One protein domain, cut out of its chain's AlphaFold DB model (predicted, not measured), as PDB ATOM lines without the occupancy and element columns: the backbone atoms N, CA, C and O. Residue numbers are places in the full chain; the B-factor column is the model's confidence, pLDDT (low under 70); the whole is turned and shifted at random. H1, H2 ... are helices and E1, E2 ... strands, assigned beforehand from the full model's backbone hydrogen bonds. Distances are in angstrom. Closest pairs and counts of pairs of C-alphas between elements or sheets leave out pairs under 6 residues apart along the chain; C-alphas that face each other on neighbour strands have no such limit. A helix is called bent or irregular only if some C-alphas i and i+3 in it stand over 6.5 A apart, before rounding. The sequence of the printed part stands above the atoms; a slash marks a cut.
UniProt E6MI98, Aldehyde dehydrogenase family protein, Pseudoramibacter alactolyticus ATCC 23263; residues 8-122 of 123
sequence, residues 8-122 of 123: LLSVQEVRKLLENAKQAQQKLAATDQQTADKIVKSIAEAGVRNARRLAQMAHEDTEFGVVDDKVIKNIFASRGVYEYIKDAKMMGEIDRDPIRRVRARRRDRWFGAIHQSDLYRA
ATOM      1  N   LEU A   8      58.137   0.252 -49.714       94.12
ATOM      2  CA  LEU A   8      58.983   0.647 -50.846       94.12
ATOM      3  C   LEU A   8      58.236   1.558 -51.829       94.12
ATOM      4  O   LEU A   8      58.790   2.565 -52.282       94.12
ATOM      5  N   LEU A   9      56.966   1.254 -52.114       94.25
ATOM      6  CA  LEU A   9      56.115   2.111 -52.946       94.25
ATOM      7  C   LEU A   9      55.906   3.492 -52.315       94.25
ATOM      8  O   LEU A   9      56.066   4.500 -53.005       94.25
ATOM      9  N   SER A  10      55.614   3.553 -51.013       95.25
ATOM     10  CA  SER A  10      55.404   4.822 -50.305       95.25
ATOM     11  C   SER A  10      56.664   5.695 -50.289       95.25
ATOM     12  O   SER A  10      56.593   6.898 -50.544       95.25
ATOM     13  N   VAL A  11      57.847   5.098 -50.093       96.50
ATOM     14  CA  VAL A  11      59.131   5.817 -50.146       96.50
ATOM     15  C   VAL A  11      59.376   6.378 -51.544       96.50
ATOM     16  O   VAL A  11      59.819   7.521 -51.691       96.50
ATOM     17  N   GLN A  12      59.077   5.597 -52.582       96.62
ATOM     18  CA  GLN A  12      59.239   6.046 -53.959       96.62
ATOM     19  C   GLN A  12      58.256   7.169 -54.320       96.62
ATOM     20  O   GLN A  12      58.643   8.130 -54.993       96.62
ATOM     21  N   GLU A  13      57.013   7.088 -53.850       97.00
ATOM     22  CA  GLU A  13      56.012   8.141 -54.028       97.00
ATOM     23  C   GLU A  13      56.455   9.451 -53.366       97.00
ATOM     24  O   GLU A  13      56.467  10.495 -54.022       97.00
ATOM     25  N   VAL A  14      56.921   9.398 -52.113       97.62
ATOM     26  CA  VAL A  14      57.429  10.575 -51.389       97.62
ATOM     27  C   VAL A  14      58.576  11.243 -52.145       97.62
ATOM     28  O   VAL A  14      58.570  12.463 -52.312       97.62
ATOM     29  N   ARG A  15      59.543  10.469 -52.655       97.56
ATOM     30  CA  ARG A  15      60.662  11.015 -53.447       97.56
ATOM     31  C   ARG A  15      60.164  11.793 -54.663       97.56
ATOM     32  O   ARG A  15      60.603  12.921 -54.890       97.56
ATOM     33  N   LYS A  16      59.209  11.223 -55.401       98.12
ATOM     34  CA  LYS A  16      58.611  11.861 -56.581       98.12
ATOM     35  C   LYS A  16      57.834  13.128 -56.213       98.12
ATOM     36  O   LYS A  16      57.948  14.141 -56.901       98.12
ATOM     37  N   LEU A  17      57.065  13.096 -55.123       98.12
ATOM     38  CA  LEU A  17      56.323  14.262 -54.637       98.12
ATOM     39  C   LEU A  17      57.263  15.398 -54.220       98.12
ATOM     40  O   LEU A  17      57.006  16.547 -54.573       98.12
ATOM     41  N   LEU A  18      58.369  15.092 -53.537       97.94
ATOM     42  CA  LEU A  18      59.366  16.088 -53.136       97.94
ATOM     43  C   LEU A  18      60.063  16.733 -54.337       97.94
ATOM     44  O   LEU A  18      60.252  17.950 -54.355       97.94
ATOM     45  N   GLU A  19      60.419  15.945 -55.351       97.81
ATOM     46  CA  GLU A  19      61.012  16.473 -56.581       97.81
ATOM     47  C   GLU A  19      60.048  17.430 -57.299       97.81
ATOM     48  O   GLU A  19      60.414  18.567 -57.616       97.81
ATOM     49  N   ASN A  20      58.790  17.017 -57.462       97.75
ATOM     50  CA  ASN A  20      57.748  17.845 -58.066       97.75
ATOM     51  C   ASN A  20      57.488  19.121 -57.252       97.75
ATOM     52  O   ASN A  20      57.388  20.209 -57.822       97.75
ATOM     53  N   ALA A  21      57.419  19.009 -55.923       96.19
ATOM     54  CA  ALA A  21      57.219  20.142 -55.028       96.19
ATOM     55  C   ALA A  21      58.375  21.145 -55.128       96.19
ATOM     56  O   ALA A  21      58.127  22.347 -55.190       96.19
ATOM     57  N   LYS A  22      59.626  20.675 -55.224       94.88
ATOM     58  CA  LYS A  22      60.801  21.539 -55.411       94.88
ATOM     59  C   LYS A  22      60.722  22.322 -56.724       94.88
ATOM     60  O   LYS A  22      60.940  23.531 -56.727       94.88
ATOM     61  N   GLN A  23      60.369  21.660 -57.825       96.06
ATOM     62  CA  GLN A  23      60.217  22.323 -59.125       96.06
ATOM     63  C   GLN A  23      59.046  23.321 -59.130       96.06
ATOM     64  O   GLN A  23      59.169  24.428 -59.658       96.06
ATOM     65  N   ALA A  24      57.912  22.960 -58.522       94.81
ATOM     66  CA  ALA A  24      56.752  23.843 -58.402       94.81
ATOM     67  C   ALA A  24      57.054  25.067 -57.523       94.81
ATOM     68  O   ALA A  24      56.707  26.189 -57.892       94.81
ATOM     69  N   GLN A  25      57.757  24.870 -56.404       93.75
ATOM     70  CA  GLN A  25      58.164  25.941 -55.498       93.75
ATOM     71  C   GLN A  25      59.079  26.949 -56.195       93.75
ATOM     72  O   GLN A  25      58.886  28.149 -56.019       93.75
ATOM     73  N   GLN A  26      60.023  26.496 -57.027       92.00
ATOM     74  CA  GLN A  26      60.893  27.391 -57.797       92.00
ATOM     75  C   GLN A  26      60.097  28.277 -58.763       92.00
ATOM     76  O   GLN A  26      60.357  29.477 -58.850       92.00
ATOM     77  N   LYS A  27      59.099  27.703 -59.449       93.50
ATOM     78  CA  LYS A  27      58.203  28.457 -60.338       93.50
ATOM     79  C   LYS A  27      57.369  29.470 -59.555       93.50
ATOM     80  O   LYS A  27      57.306  30.627 -59.953       93.50
ATOM     81  N   LEU A  28      56.792  29.060 -58.424       90.44
ATOM     82  CA  LEU A  28      55.999  29.938 -57.556       90.44
ATOM     83  C   LEU A  28      56.844  31.073 -56.954       90.44
ATOM     84  O   LEU A  28      56.396  32.209 -56.880       90.44
ATOM     85  N   ALA A  29      58.094  30.803 -56.573       88.94
ATOM     86  CA  ALA A  29      59.002  31.810 -56.020       88.94
ATOM     87  C   ALA A  29      59.373  32.918 -57.022       88.94
ATOM     88  O   ALA A  29      59.823  33.987 -56.605       88.94
ATOM     89  N   ALA A  30      59.206  32.659 -58.321       89.06
ATOM     90  CA  ALA A  30      59.457  33.612 -59.395       89.06
ATOM     91  C   ALA A  30      58.212  34.417 -59.811       89.06
ATOM     92  O   ALA A  30      58.335  35.298 -60.660       89.06
ATOM     93  N   THR A  31      57.026  34.143 -59.251       89.19
ATOM     94  CA  THR A  31      55.813  34.900 -59.598       89.19
ATOM     95  C   THR A  31      55.755  36.246 -58.880       89.19
ATOM     96  O   THR A  31      56.432  36.482 -57.877       89.19
ATOM     97  N   ASP A  32      54.902  37.140 -59.374       92.50
ATOM     98  CA  ASP A  32      54.576  38.385 -58.687       92.50
ATOM     99  C   ASP A  32      53.488  38.189 -57.615       92.50
ATOM    100  O   ASP A  32      52.891  37.116 -57.475       92.50
ATOM    101  N   GLN A  33      53.255  39.244 -56.829       90.81
ATOM    102  CA  GLN A  33      52.229  39.266 -55.784       90.81
ATOM    103  C   GLN A  33      50.832  39.007 -56.370       90.81
ATOM    104  O   GLN A  33      50.122  38.147 -55.871       90.81
ATOM    105  N   GLN A  34      50.466  39.672 -57.471       95.19
ATOM    106  CA  GLN A  34      49.125  39.564 -58.060       95.19
ATOM    107  C   GLN A  34      48.792  38.138 -58.514       95.19
ATOM    108  O   GLN A  34      47.661  37.675 -58.359       95.19
ATOM    109  N   THR A  35      49.764  37.434 -59.091       95.44
ATOM    110  CA  THR A  35      49.606  36.038 -59.501       95.44
ATOM    111  C   THR A  35      49.485  35.129 -58.284       95.44
ATOM    112  O   THR A  35      48.603  34.270 -58.259       95.44
ATOM    113  N   ALA A  36      50.309  35.342 -57.252       94.25
ATOM    114  CA  ALA A  36      50.210  34.599 -55.998       94.25
ATOM    115  C   ALA A  36      48.838  34.804 -55.325       94.25
ATOM    116  O   ALA A  36      48.189  33.827 -54.952       94.25
ATOM    117  N   ASP A  37      48.342  36.040 -55.269       95.94
ATOM    118  CA  ASP A  37      47.041  36.382 -54.681       95.94
ATOM    119  C   ASP A  37      45.886  35.694 -55.421       95.94
ATOM    120  O   ASP A  37      44.971  35.156 -54.794       95.94
ATOM    121  N   LYS A  38      45.941  35.647 -56.761       97.69
ATOM    122  CA  LYS A  38      44.956  34.924 -57.586       97.69
ATOM    123  C   LYS A  38      44.952  33.424 -57.293       97.69
ATOM    124  O   LYS A  38      43.876  32.825 -57.211       97.69
ATOM    125  N   ILE A  39      46.131  32.820 -57.131       96.88
ATOM    126  CA  ILE A  39      46.265  31.399 -56.782       96.88
ATOM    127  C   ILE A  39      45.642  31.143 -55.407       96.88
ATOM    128  O   ILE A  39      44.773  30.281 -55.282       96.88
ATOM    129  N   VAL A  40      46.029  31.921 -54.392       96.75
ATOM    130  CA  VAL A  40      45.535  31.761 -53.016       96.75
ATOM    131  C   VAL A  40      44.019  31.971 -52.943       96.75
ATOM    132  O   VAL A  40      43.323  31.154 -52.341       96.75
ATOM    133  N   LYS A  41      43.486  32.996 -53.620       98.00
ATOM    134  CA  LYS A  41      42.037  33.230 -53.714       98.00
ATOM    135  C   LYS A  41      41.309  32.031 -54.323       98.00
ATOM    136  O   LYS A  41      40.311  31.569 -53.775       98.00
ATOM    137  N   SER A  42      41.834  31.484 -55.420       98.44
ATOM    138  CA  SER A  42      41.231  30.325 -56.094       98.44
ATOM    139  C   SER A  42      41.204  29.084 -55.197       98.44
ATOM    140  O   SER A  42      40.217  28.343 -55.203       98.44
ATOM    141  N   ILE A  43      42.257  28.872 -54.396       98.31
ATOM    142  CA  ILE A  43      42.332  27.789 -53.402       98.31
ATOM    143  C   ILE A  43      41.275  27.992 -52.308       98.31
ATOM    144  O   ILE A  43      40.521  27.065 -52.012       98.31
ATOM    145  N   ALA A  44      41.178  29.200 -51.745       98.25
ATOM    146  CA  ALA A  44      40.210  29.526 -50.699       98.25
ATOM    147  C   ALA A  44      38.762  29.314 -51.168       98.25
ATOM    148  O   ALA A  44      37.969  28.646 -50.501       98.25
ATOM    149  N   GLU A  45      38.415  29.813 -52.355       98.56
ATOM    150  CA  GLU A  45      37.080  29.626 -52.921       98.56
ATOM    151  C   GLU A  45      36.776  28.149 -53.203       98.56
ATOM    152  O   GLU A  45      35.664  27.684 -52.942       98.56
ATOM    153  N   ALA A  46      37.751  27.382 -53.704       98.69
ATOM    154  CA  ALA A  46      37.590  25.944 -53.912       98.69
ATOM    155  C   ALA A  46      37.355  25.195 -52.593       98.69
ATOM    156  O   ALA A  46      36.516  24.288 -52.558       98.69
ATOM    157  N   GLY A  47      38.045  25.597 -51.522       98.38
ATOM    158  CA  GLY A  47      37.858  25.064 -50.175       98.38
ATOM    159  C   GLY A  47      36.449  25.317 -49.641       98.38
ATOM    160  O   GLY A  47      35.781  24.378 -49.210       98.38
ATOM    161  N   VAL A  48      35.934  26.545 -49.781       98.50
ATOM    162  CA  VAL A  48      34.547  26.880 -49.403       98.50
ATOM    163  C   VAL A  48      33.539  26.070 -50.221       98.50
ATOM    164  O   VAL A  48      32.649  25.447 -49.643       98.50
ATOM    165  N   ARG A  49      33.695  26.017 -51.553       98.69
ATOM    166  CA  ARG A  49      32.788  25.262 -52.441       98.69
ATOM    167  C   ARG A  49      32.711  23.777 -52.085       98.69
ATOM    168  O   ARG A  49      31.659  23.169 -52.247       98.69
ATOM    169  N   ASN A  50      33.807  23.188 -51.603       98.69
ATOM    170  CA  ASN A  50      33.887  21.763 -51.270       98.69
ATOM    171  C   ASN A  50      33.727  21.459 -49.773       98.69
ATOM    172  O   ASN A  50      33.836  20.294 -49.388       98.69
ATOM    173  N   ALA A  51      33.455  22.458 -48.928       98.56
ATOM    174  CA  ALA A  51      33.528  22.317 -47.474       98.56
ATOM    175  C   ALA A  51      32.670  21.163 -46.930       98.56
ATOM    176  O   ALA A  51      33.161  20.365 -46.130       98.56
ATOM    177  N   ARG A  52      31.422  21.037 -47.404       98.56
ATOM    178  CA  ARG A  52      30.503  19.960 -46.995       98.56
ATOM    179  C   ARG A  52      30.933  18.587 -47.506       98.56
ATOM    180  O   ARG A  52      30.963  17.643 -46.724       98.56
ATOM    181  N   ARG A  53      31.337  18.493 -48.776       98.62
ATOM    182  CA  ARG A  53      31.802  17.235 -49.377       98.62
ATOM    183  C   ARG A  53      33.013  16.674 -48.627       98.62
ATOM    184  O   ARG A  53      33.042  15.498 -48.293       98.62
ATOM    185  N   LEU A  54      33.992  17.527 -48.319       98.50
ATOM    186  CA  LEU A  54      35.186  17.127 -47.567       98.50
ATOM    187  C   LEU A  54      34.861  16.777 -46.107       98.50
ATOM    188  O   LEU A  54      35.467  15.869 -45.549       98.50
ATOM    189  N   ALA A  55      33.899  17.469 -45.493       98.44
ATOM    190  CA  ALA A  55      33.436  17.156 -44.144       98.44
ATOM    191  C   ALA A  55      32.774  15.772 -44.055       98.44
ATOM    192  O   ALA A  55      33.026  15.053 -43.091       98.44
ATOM    193  N   GLN A  56      31.972  15.402 -45.058       98.44
ATOM    194  CA  GLN A  56      31.355  14.076 -45.169       98.44
ATOM    195  C   GLN A  56      32.411  12.989 -45.330       98.44
ATOM    196  O   GLN A  56      32.480  12.113 -44.478       98.44
ATOM    197  N   MET A  57      33.317  13.131 -46.304       98.44
ATOM    198  CA  MET A  57      34.419  12.179 -46.501       98.44
ATOM    199  C   MET A  57      35.246  11.979 -45.224       98.44
ATOM    200  O   MET A  57      35.573  10.858 -44.861       98.44
ATOM    201  N   ALA A  58      35.564  13.063 -44.510       98.00
ATOM    202  CA  ALA A  58      36.339  12.974 -43.278       98.00
ATOM    203  C   ALA A  58      35.570  12.315 -42.122       98.00
ATOM    204  O   ALA A  58      36.194  11.757 -41.225       98.00
ATOM    205  N   HIS A  59      34.240  12.433 -42.074       97.44
ATOM    206  CA  HIS A  59      33.433  11.735 -41.074       97.44
ATOM    207  C   HIS A  59      33.263  10.255 -41.431       97.44
ATOM    208  O   HIS A  59      33.403   9.423 -40.553       97.44
ATOM    209  N   GLU A  60      33.045   9.931 -42.704       97.94
ATOM    210  CA  GLU A  60      32.947   8.549 -43.194       97.94
ATOM    211  C   GLU A  60      34.248   7.761 -42.978       97.94
ATOM    212  O   GLU A  60      34.201   6.595 -42.614       97.94
ATOM    213  N   ASP A  61      35.405   8.403 -43.160       97.44
ATOM    214  CA  ASP A  61      36.718   7.758 -43.019       97.44
ATOM    215  C   ASP A  61      37.163   7.592 -41.553       97.44
ATOM    216  O   ASP A  61      37.850   6.635 -41.210       97.44
ATOM    217  N   THR A  62      36.787   8.528 -40.670       96.94
ATOM    218  CA  THR A  62      37.287   8.553 -39.275       96.94
ATOM    219  C   THR A  62      36.239   8.243 -38.214       96.94
ATOM    220  O   THR A  62      36.603   8.050 -37.059       96.94
ATOM    221  N   GLU A  63      34.954   8.301 -38.563       95.69
ATOM    222  CA  GLU A  63      33.797   8.223 -37.657       95.69
ATOM    223  C   GLU A  63      33.794   9.272 -36.519       95.69
ATOM    224  O   GLU A  63      32.957   9.245 -35.618       95.69
ATOM    225  N   PHE A  64      34.698  10.260 -36.556       95.94
ATOM    226  CA  PHE A  64      34.862  11.245 -35.487       95.94
ATOM    227  C   PHE A  64      34.143  12.567 -35.752       95.94
ATOM    228  O   PHE A  64      34.234  13.139 -36.842       95.94
ATOM    229  N   GLY A  65      33.557  13.135 -34.693       95.00
ATOM    230  CA  GLY A  65      32.925  14.461 -34.688       95.00
ATOM    231  C   GLY A  65      31.640  14.534 -35.518       95.00
ATOM    232  O   GLY A  65      31.164  13.524 -36.021       95.00
ATOM    233  N   VAL A  66      31.089  15.738 -35.684       97.44
ATOM    234  CA  VAL A  66      29.859  15.974 -36.459       97.44
ATOM    235  C   VAL A  66      30.195  16.629 -37.799       97.44
ATOM    236  O   VAL A  66      31.075  17.490 -37.879       97.44
ATOM    237  N   VAL A  67      29.504  16.223 -38.869       97.94
ATOM    238  CA  VAL A  67      29.719  16.751 -40.228       97.94
ATOM    239  C   VAL A  67      29.586  18.273 -40.264       97.94
ATOM    240  O   VAL A  67      30.462  18.933 -40.819       97.94
ATOM    241  N   ASP A  68      28.545  18.844 -39.656       98.25
ATOM    242  CA  ASP A  68      28.301  20.292 -39.694       98.25
ATOM    243  C   ASP A  68      29.422  21.096 -39.012       98.25
ATOM    244  O   ASP A  68      29.881  22.097 -39.567       98.25
ATOM    245  N   ASP A  69      29.984  20.601 -37.905       98.06
ATOM    246  CA  ASP A  69      31.157  21.218 -37.269       98.06
ATOM    247  C   ASP A  69      32.382  21.193 -38.191       98.06
ATOM    248  O   ASP A  69      33.150  22.157 -38.266       98.06
ATOM    249  N   LYS A  70      32.582  20.095 -38.930       98.19
ATOM    250  CA  LYS A  70      33.655  19.998 -39.932       98.19
ATOM    251  C   LYS A  70      33.402  20.930 -41.121       98.19
ATOM    252  O   LYS A  70      34.366  21.474 -41.656       98.19
ATOM    253  N   VAL A  71      32.145  21.173 -41.511       98.50
ATOM    254  CA  VAL A  71      31.813  22.189 -42.528       98.50
ATOM    255  C   VAL A  71      32.257  23.567 -42.053       98.50
ATOM    256  O   VAL A  71      32.947  24.268 -42.793       98.50
ATOM    257  N   ILE A  72      31.930  23.933 -40.810       98.12
ATOM    258  CA  ILE A  72      32.342  25.210 -40.214       98.12
ATOM    259  C   ILE A  72      33.872  25.313 -40.184       98.12
ATOM    260  O   ILE A  72      34.420  26.316 -40.641       98.12
ATOM    261  N   LYS A  73      34.576  24.260 -39.743       97.62
ATOM    262  CA  LYS A  73      36.050  24.212 -39.743       97.62
ATOM    263  C   LYS A  73      36.640  24.393 -41.143       97.62
ATOM    264  O   LYS A  73      37.574  25.173 -41.306       97.62
ATOM    265  N   ASN A  74      36.082  23.731 -42.154       98.06
ATOM    266  CA  ASN A  74      36.549  23.845 -43.537       98.06
ATOM    267  C   ASN A  74      36.312  25.253 -44.107       98.06
ATOM    268  O   ASN A  74      37.196  25.805 -44.765       98.06
ATOM    269  N   ILE A  75      35.156  25.866 -43.827       98.12
ATOM    270  CA  ILE A  75      34.864  27.250 -44.233       98.12
ATOM    271  C   ILE A  75      35.799  28.224 -43.516       98.12
ATOM    272  O   ILE A  75      36.329  29.130 -44.157       98.12
ATOM    273  N   PHE A  76      36.039  28.038 -42.219       96.94
ATOM    274  CA  PHE A  76      36.962  28.865 -41.447       96.94
ATOM    275  C   PHE A  76      38.393  28.778 -41.992       96.94
ATOM    276  O   PHE A  76      39.001  29.804 -42.291       96.94
ATOM    277  N   ALA A  77      38.903  27.563 -42.206       96.88
ATOM    278  CA  ALA A  77      40.241  27.343 -42.747       96.88
ATOM    279  C   ALA A  77      40.406  27.897 -44.172       96.88
ATOM    280  O   ALA A  77      41.496  28.323 -44.540       96.88
ATOM    281  N   SER A  78      39.332  27.912 -44.966       97.38
ATOM    282  CA  SER A  78      39.378  28.395 -46.348       97.38
ATOM    283  C   SER A  78      39.168  29.906 -46.437       97.38
ATOM    284  O   SER A  78      40.032  30.624 -46.925       97.38
ATOM    285  N   ARG A  79      38.025  30.409 -45.956       96.44
ATOM    286  CA  ARG A  79      37.652  31.827 -46.043       96.44
ATOM    287  C   ARG A  79      38.252  32.647 -44.911       96.44
ATOM    288  O   ARG A  79      38.829  33.683 -45.184       96.44
ATOM    289  N   GLY A  80      38.134  32.197 -43.663       94.62
ATOM    290  CA  GLY A  80      38.618  32.956 -42.502       94.62
ATOM    291  C   GLY A  80      40.117  33.244 -42.586       94.62
ATOM    292  O   GLY A  80      40.537  34.393 -42.489       94.62
ATOM    293  N   VAL A  81      40.918  32.214 -42.874       94.50
ATOM    294  CA  VAL A  81      42.368  32.379 -43.076       94.50
ATOM    295  C   VAL A  81      42.666  33.251 -44.298       94.50
ATOM    296  O   VAL A  81      43.533  34.114 -44.218       94.50
ATOM    297  N   TYR A  82      41.948  33.065 -45.414       96.88
ATOM    298  CA  TYR A  82      42.137  33.887 -46.613       96.88
ATOM    299  C   TYR A  82      41.900  35.374 -46.342       96.88
ATOM    300  O   TYR A  82      42.755  36.189 -46.676       96.88
ATOM    301  N   GLU A  83      40.784  35.720 -45.699       96.75
ATOM    302  CA  GLU A  83      40.457  37.109 -45.367       96.75
ATOM    303  C   GLU A  83      41.535  37.760 -44.491       96.75
ATOM    304  O   GLU A  83      41.832  38.937 -44.674       96.75
ATOM    305  N   TYR A  84      42.169  36.992 -43.598       94.00
ATOM    306  CA  TYR A  84      43.270  37.476 -42.766       94.00
ATOM    307  C   TYR A  84      44.562  37.742 -43.558       94.00
ATOM    308  O   TYR A  84      45.289  38.689 -43.258       94.00
ATOM    309  N   ILE A  85      44.877  36.920 -44.565       92.62
ATOM    310  CA  ILE A  85      46.168  36.992 -45.275       92.62
ATOM    311  C   ILE A  85      46.123  37.737 -46.614       92.62
ATOM    312  O   ILE A  85      47.190  38.034 -47.149       92.62
ATOM    313  N   LYS A  86      44.940  38.016 -47.178       92.88
ATOM    314  CA  LYS A  86      44.782  38.490 -48.570       92.88
ATOM    315  C   LYS A  86      45.522  39.793 -48.896       92.88
ATOM    316  O   LYS A  86      45.963  39.955 -50.025       92.88
ATOM    317  N   ASP A  87      45.680  40.686 -47.919       92.12
ATOM    318  CA  ASP A  87      46.330  41.993 -48.101       92.12
ATOM    319  C   ASP A  87      47.802  41.981 -47.645       92.12
ATOM    320  O   ASP A  87      48.508  42.992 -47.696       92.12
ATOM    321  N   ALA A  88      48.297  40.832 -47.177       89.62
ATOM    322  CA  ALA A  88      49.653  40.718 -46.679       89.62
ATOM    323  C   ALA A  88      50.661  40.637 -47.836       89.62
ATOM    324  O   ALA A  88      50.584  39.781 -48.718       89.62
ATOM    325  N   LYS A  89      51.685  41.494 -47.790       87.88
ATOM    326  CA  LYS A  89      52.767  41.481 -48.777       87.88
ATOM    327  C   LYS A  89      53.690  40.280 -48.550       87.88
ATOM    328  O   LYS A  89      54.364  40.178 -47.520       87.88
ATOM    329  N   MET A  90      53.716  39.375 -49.524       83.44
ATOM    330  CA  MET A  90      54.401  38.078 -49.461       83.44
ATOM    331  C   MET A  90      55.543  37.966 -50.473       83.44
ATOM    332  O   MET A  90      56.555  37.322 -50.190       83.44
ATOM    333  N   MET A  91      55.404  38.627 -51.623       86.75
ATOM    334  CA  MET A  91      56.350  38.555 -52.733       86.75
ATOM    335  C   MET A  91      57.216  39.819 -52.812       86.75
ATOM    336  O   MET A  91      56.751  40.942 -52.616       86.75
ATOM    337  N   GLY A  92      58.501  39.644 -53.132       84.12
ATOM    338  CA  GLY A  92      59.443  40.752 -53.317       84.12
ATOM    339  C   GLY A  92      59.922  41.417 -52.017       84.12
ATOM    340  O   GLY A  92      60.196  40.747 -51.019       84.12
ATOM    341  N   GLU A  93      60.125  42.737 -52.067       86.06
ATOM    342  CA  GLU A  93      60.504  43.566 -50.912       86.06
ATOM    343  C   GLU A  93      59.270  43.870 -50.066       86.06
ATOM    344  O   GLU A  93      58.335  44.505 -50.552       86.06
ATOM    345  N   ILE A  94      59.263  43.414 -48.816       85.94
ATOM    346  CA  ILE A  94      58.104  43.558 -47.924       85.94
ATOM    347  C   ILE A  94      58.198  44.796 -47.036       85.94
ATOM    348  O   ILE A  94      57.167  45.327 -46.643       85.94
ATOM    349  N   ASP A  95      59.416  45.251 -46.751       84.88
ATOM    350  CA  ASP A  95      59.684  46.416 -45.917       84.88
ATOM    351  C   ASP A  95      61.070  46.995 -46.247       84.88
ATOM    352  O   ASP A  95      61.967  46.274 -46.709       84.88
ATOM    353  N   ARG A  96      61.245  48.297 -46.014       86.81
ATOM    354  CA  ARG A  96      62.487  49.028 -46.263       86.81
ATOM    355  C   ARG A  96      62.716  50.068 -45.176       86.81
ATOM    356  O   ARG A  96      61.997  51.056 -45.097       86.81
ATOM    357  N   ASP A  97      63.805  49.897 -44.433       89.44
ATOM    358  CA  ASP A  97      64.311  50.878 -43.475       89.44
ATOM    359  C   ASP A  97      65.381  51.743 -44.175       89.44
ATOM    360  O   ASP A  97      66.494  51.263 -44.436       89.44
ATOM    361  N   PRO A  98      65.073  53.006 -44.533       88.75
ATOM    362  CA  PRO A  98      66.011  53.864 -45.252       88.75
ATOM    363  C   PRO A  98      67.176  54.329 -44.369       88.75
ATOM    364  O   PRO A  98      68.266  54.561 -44.892       88.75
ATOM    365  N   ILE A  99      66.969  54.427 -43.050       90.06
ATOM    366  CA  ILE A  99      67.971  54.903 -42.089       90.06
ATOM    367  C   ILE A  99      69.010  53.808 -41.865       90.06
ATOM    368  O   ILE A  99      70.210  54.046 -41.993       90.06
ATOM    369  N   ARG A 100      68.554  52.576 -41.612       88.00
ATOM    370  CA  ARG A 100      69.437  51.412 -41.445       88.00
ATOM    371  C   ARG A 100      69.920  50.824 -42.771       88.00
ATOM    372  O   ARG A 100      70.776  49.945 -42.766       88.00
ATOM    373  N   ARG A 101      69.381  51.292 -43.904       84.62
ATOM    374  CA  ARG A 101      69.622  50.758 -45.259       84.62
ATOM    375  C   ARG A 101      69.315  49.257 -45.372       84.62
ATOM    376  O   ARG A 101      69.945  48.546 -46.155       84.62
ATOM    377  N   VAL A 102      68.326  48.784 -44.615       87.19
ATOM    378  CA  VAL A 102      67.905  47.377 -44.591       87.19
ATOM    379  C   VAL A 102      66.662  47.200 -45.457       87.19
ATOM    380  O   VAL A 102      65.734  48.002 -45.413       87.19
ATOM    381  N   ARG A 103      66.643  46.127 -46.250       83.25
ATOM    382  CA  ARG A 103      65.469  45.682 -47.010       83.25
ATOM    383  C   ARG A 103      65.054  44.320 -46.490       83.25
ATOM    384  O   ARG A 103      65.853  43.386 -46.540       83.25
ATOM    385  N   ALA A 104      63.819  44.194 -46.028       79.00
ATOM    386  CA  ALA A 104      63.280  42.905 -45.643       79.00
ATOM    387  C   ALA A 104      62.685  42.205 -46.869       79.00
ATOM    388  O   ALA A 104      61.959  42.796 -47.677       79.00
ATOM    389  N   ARG A 105      62.966  40.910 -46.993       75.50
ATOM    390  CA  ARG A 105      62.270  40.003 -47.908       75.50
ATOM    391  C   ARG A 105      61.794  38.806 -47.105       75.50
ATOM    392  O   ARG A 105      62.504  38.316 -46.235       75.50
ATOM    393  N   ARG A 106      60.605  38.294 -47.415       67.50
ATOM    394  CA  ARG A 106      60.020  37.154 -46.687       67.50
ATOM    395  C   ARG A 106      60.702  35.807 -46.979       67.50
ATOM    396  O   ARG A 106      60.348  34.818 -46.350       67.50
ATOM    397  N   ARG A 107      61.708  35.759 -47.874       55.44
ATOM    398  CA  ARG A 107      62.477  34.536 -48.202       55.44
ATOM    399  C   ARG A 107      63.097  33.858 -46.976       55.44
ATOM    400  O   ARG A 107      63.242  32.643 -47.000       55.44
ATOM    401  N   ASP A 108      63.347  34.605 -45.906       43.31
ATOM    402  CA  ASP A 108      64.103  34.107 -44.755       43.31
ATOM    403  C   ASP A 108      63.205  33.610 -43.605       43.31
ATOM    404  O   ASP A 108      63.697  33.077 -42.615       43.31
ATOM    405  N   ARG A 109      61.874  33.768 -43.707       42.09
ATOM    406  CA  ARG A 109      60.914  33.392 -42.651       42.09
ATOM    407  C   ARG A 109      59.594  32.884 -43.236       42.09
ATOM    408  O   ARG A 109      58.556  33.521 -43.095       42.09
ATOM    409  N   TRP A 110      59.626  31.719 -43.877       44.19
ATOM    410  CA  TRP A 110      58.407  31.048 -44.355       44.19
ATOM    411  C   TRP A 110      57.607  30.342 -43.245       44.19
ATOM    412  O   TRP A 110      56.428  30.077 -43.437       44.19
ATOM    413  N   PHE A 111      58.200  30.077 -42.074       37.53
ATOM    414  CA  PHE A 111      57.615  29.155 -41.085       37.53
ATOM    415  C   PHE A 111      57.175  29.766 -39.738       37.53
ATOM    416  O   PHE A 111      56.671  29.041 -38.891       37.53
ATOM    417  N   GLY A 112      57.337  31.074 -39.502       37.34
ATOM    418  CA  GLY A 112      57.302  31.618 -38.131       37.34
ATOM    419  C   GLY A 112      56.059  32.382 -37.654       37.34
ATOM    420  O   GLY A 112      56.084  32.846 -36.521       37.34
ATOM    421  N   ALA A 113      55.015  32.595 -38.463       42.47
ATOM    422  CA  ALA A 113      54.048  33.677 -38.183       42.47
ATOM    423  C   ALA A 113      52.556  33.302 -38.234       42.47
ATOM    424  O   ALA A 113      51.723  34.175 -38.457       42.47
ATOM    425  N   ILE A 114      52.196  32.032 -38.037       43.25
ATOM    426  CA  ILE A 114      50.789  31.648 -37.850       43.25
ATOM    427  C   ILE A 114      50.682  30.899 -36.524       43.25
ATOM    428  O   ILE A 114      50.890  29.690 -36.471       43.25
ATOM    429  N   HIS A 115      50.399  31.627 -35.441       44.72
ATOM    430  CA  HIS A 115      49.940  31.012 -34.200       44.72
ATOM    431  C   HIS A 115      48.422  30.852 -34.255       44.72
ATOM    432  O   HIS A 115      47.695  31.762 -34.653       44.72
ATOM    433  N   GLN A 116      47.930  29.686 -33.835       43.78
ATOM    434  CA  GLN A 116      46.503  29.358 -33.847       43.78
ATOM    435  C   GLN A 116      45.669  30.386 -33.057       43.78
ATOM    436  O   GLN A 116      44.532  30.652 -33.425       43.78
ATOM    437  N   SER A 117      46.257  31.017 -32.032       42.50
ATOM    438  CA  SER A 117      45.649  32.083 -31.226       42.50
ATOM    439  C   SER A 117      45.333  33.366 -31.997       42.50
ATOM    440  O   SER A 117      44.380  34.054 -31.641       42.50
ATOM    441  N   ASP A 118      46.102  33.696 -33.036       46.44
ATOM    442  CA  ASP A 118      45.944  34.960 -33.766       46.44
ATOM    443  C   ASP A 118      44.733  34.909 -34.705       46.44
ATOM    444  O   ASP A 118      44.047  35.909 -34.898       46.44
ATOM    445  N   LEU A 119      44.400  33.712 -35.201       49.06
ATOM    446  CA  LEU A 119      43.212  33.470 -36.020       49.06
ATOM    447  C   LEU A 119      41.901  33.574 -35.220       49.06
ATOM    448  O   LEU A 119      40.870  33.906 -35.799       49.06
ATOM    449  N   TYR A 120      41.923  33.326 -33.905       48.66
ATOM    450  CA  TYR A 120      40.736  33.443 -33.044       48.66
ATOM    451  C   TYR A 120      40.460  34.873 -32.559       48.66
ATOM    452  O   TYR A 120      39.346  35.144 -32.131       48.66
ATOM    453  N   ARG A 121      41.439  35.791 -32.620       44.91
ATOM    454  CA  ARG A 121      41.266  37.203 -32.209       44.91
ATOM    455  C   ARG A 121      40.666  38.102 -33.293       44.91
ATOM    456  O   ARG A 121      40.343  39.248 -33.010       44.91
ATOM    457  N   ALA A 122      40.576  37.610 -34.527       43.69
ATOM    458  CA  ALA A 122      39.967  38.316 -35.655       43.69
ATOM    459  C   ALA A 122      38.447  38.051 -35.788       43.69
ATOM    460  O   ALA A 122      37.852  38.410 -36.804       43.69
TER     461      ALA A 122
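What this domain is: This is residues 8 to 122 of the 123 residues of the protein "Aldehyde dehydrogenase family protein" of Pseudoramibacter alactolyticus ATCC 23263 (UniProt E6MI98). The body is a pair of antiparallel helices side by side, H3 and the first arm of the bent helix H2, with H2's second arm folded over one end of the pair. From the other end, H1 opens away from H2 as a V, with residues 8 to 27 sticking out free, and a two-stranded hairpin, E1 and E2, juts out with its tip, residues 97 to 102, free; the last stretch folds back to bring the short H4 onto H3. The printed part has 115 residues, with four named helices and two named strands in the order H1, H2, H3, E1, E2, H4, and the class is mostly helix. The sheet has the order E1, E2, antiparallel. The whole is loose, with a radius of gyration of the C-alphas of 18.2 A and spans of 58 by 43 by 24 A.

Where its parts are: Strand E1 is residues 93 to 97, 11.1 A long, and E2 is residues 102 to 105, 9.9 A. H3, residues 67 to 85, measures 26.6 A and ends with C-alpha 85 at (46.168, 36.992, -45.275). H2, residues 33 to 62, was assigned as one helix by its hydrogen bonds but is bent, with C-alphas 49 and 52 7.9 A apart; its arms are H2a, residues 33 to 49, 24.2 A, and H2b, residues 52 to 62, 15.4 A. H1, residues 8 to 29, measures 31.6 A and begins with C-alpha 8 at (58.983, 0.647, -50.846). H4, residues 116 to 120, measures 7.1 A and ends with C-alpha 120 at (40.736, 33.443, -33.044).

How they stand to each other: E1 and E2 form an antiparallel hairpin, their directions at 163 degrees. Across it, N 94 and O 104 are 3.0 A apart and N 97 and O 102 2.9 A, both within hydrogen-bond range. Both strands are apart from H1 and H2a. H3 touches H2a with residues 74 to 82 alone, at a shallow tilt of 14 degrees, opposite ways; the closest C-alphas, of Ala 44 and Ser 78, are 4.6 A apart. H3 touches H2b with residues 67 to 74 alone, at a steep tilt of 57 degrees; the closest C-alphas, of Ala 55 and Lys 70, are 5.1 A apart. H2a and H2b stand at a steep tilt of 68 degrees, only just short of about perpendicular. H1 and H2a are close but not clearly touching, at a steep tilt of 48 degrees, opposite ways; their closest C-alphas, of Leu 28 and Ala 36, are 7.6 A apart. H3 and H4 only just touch, with 3 pairs of C-alphas within 8 A, the closest being Val 81 and Leu 119 at 7.2 A. Every O i to N i+4 pair is within hydrogen-bond range in H1, H2a and H2b, against 14 of 15 in H3 and 0 of 1 in H4, where 1 of 2 O i to N i+3 pairs is.

The domain as a whole: The C-alphas farthest apart in the domain, of Glu 60 and Ile 99, are 58.1 A apart. The printed part has no cut and no long link. The mean pLDDT of the printed part is 87.1, but residues 106 to 122 are under 70.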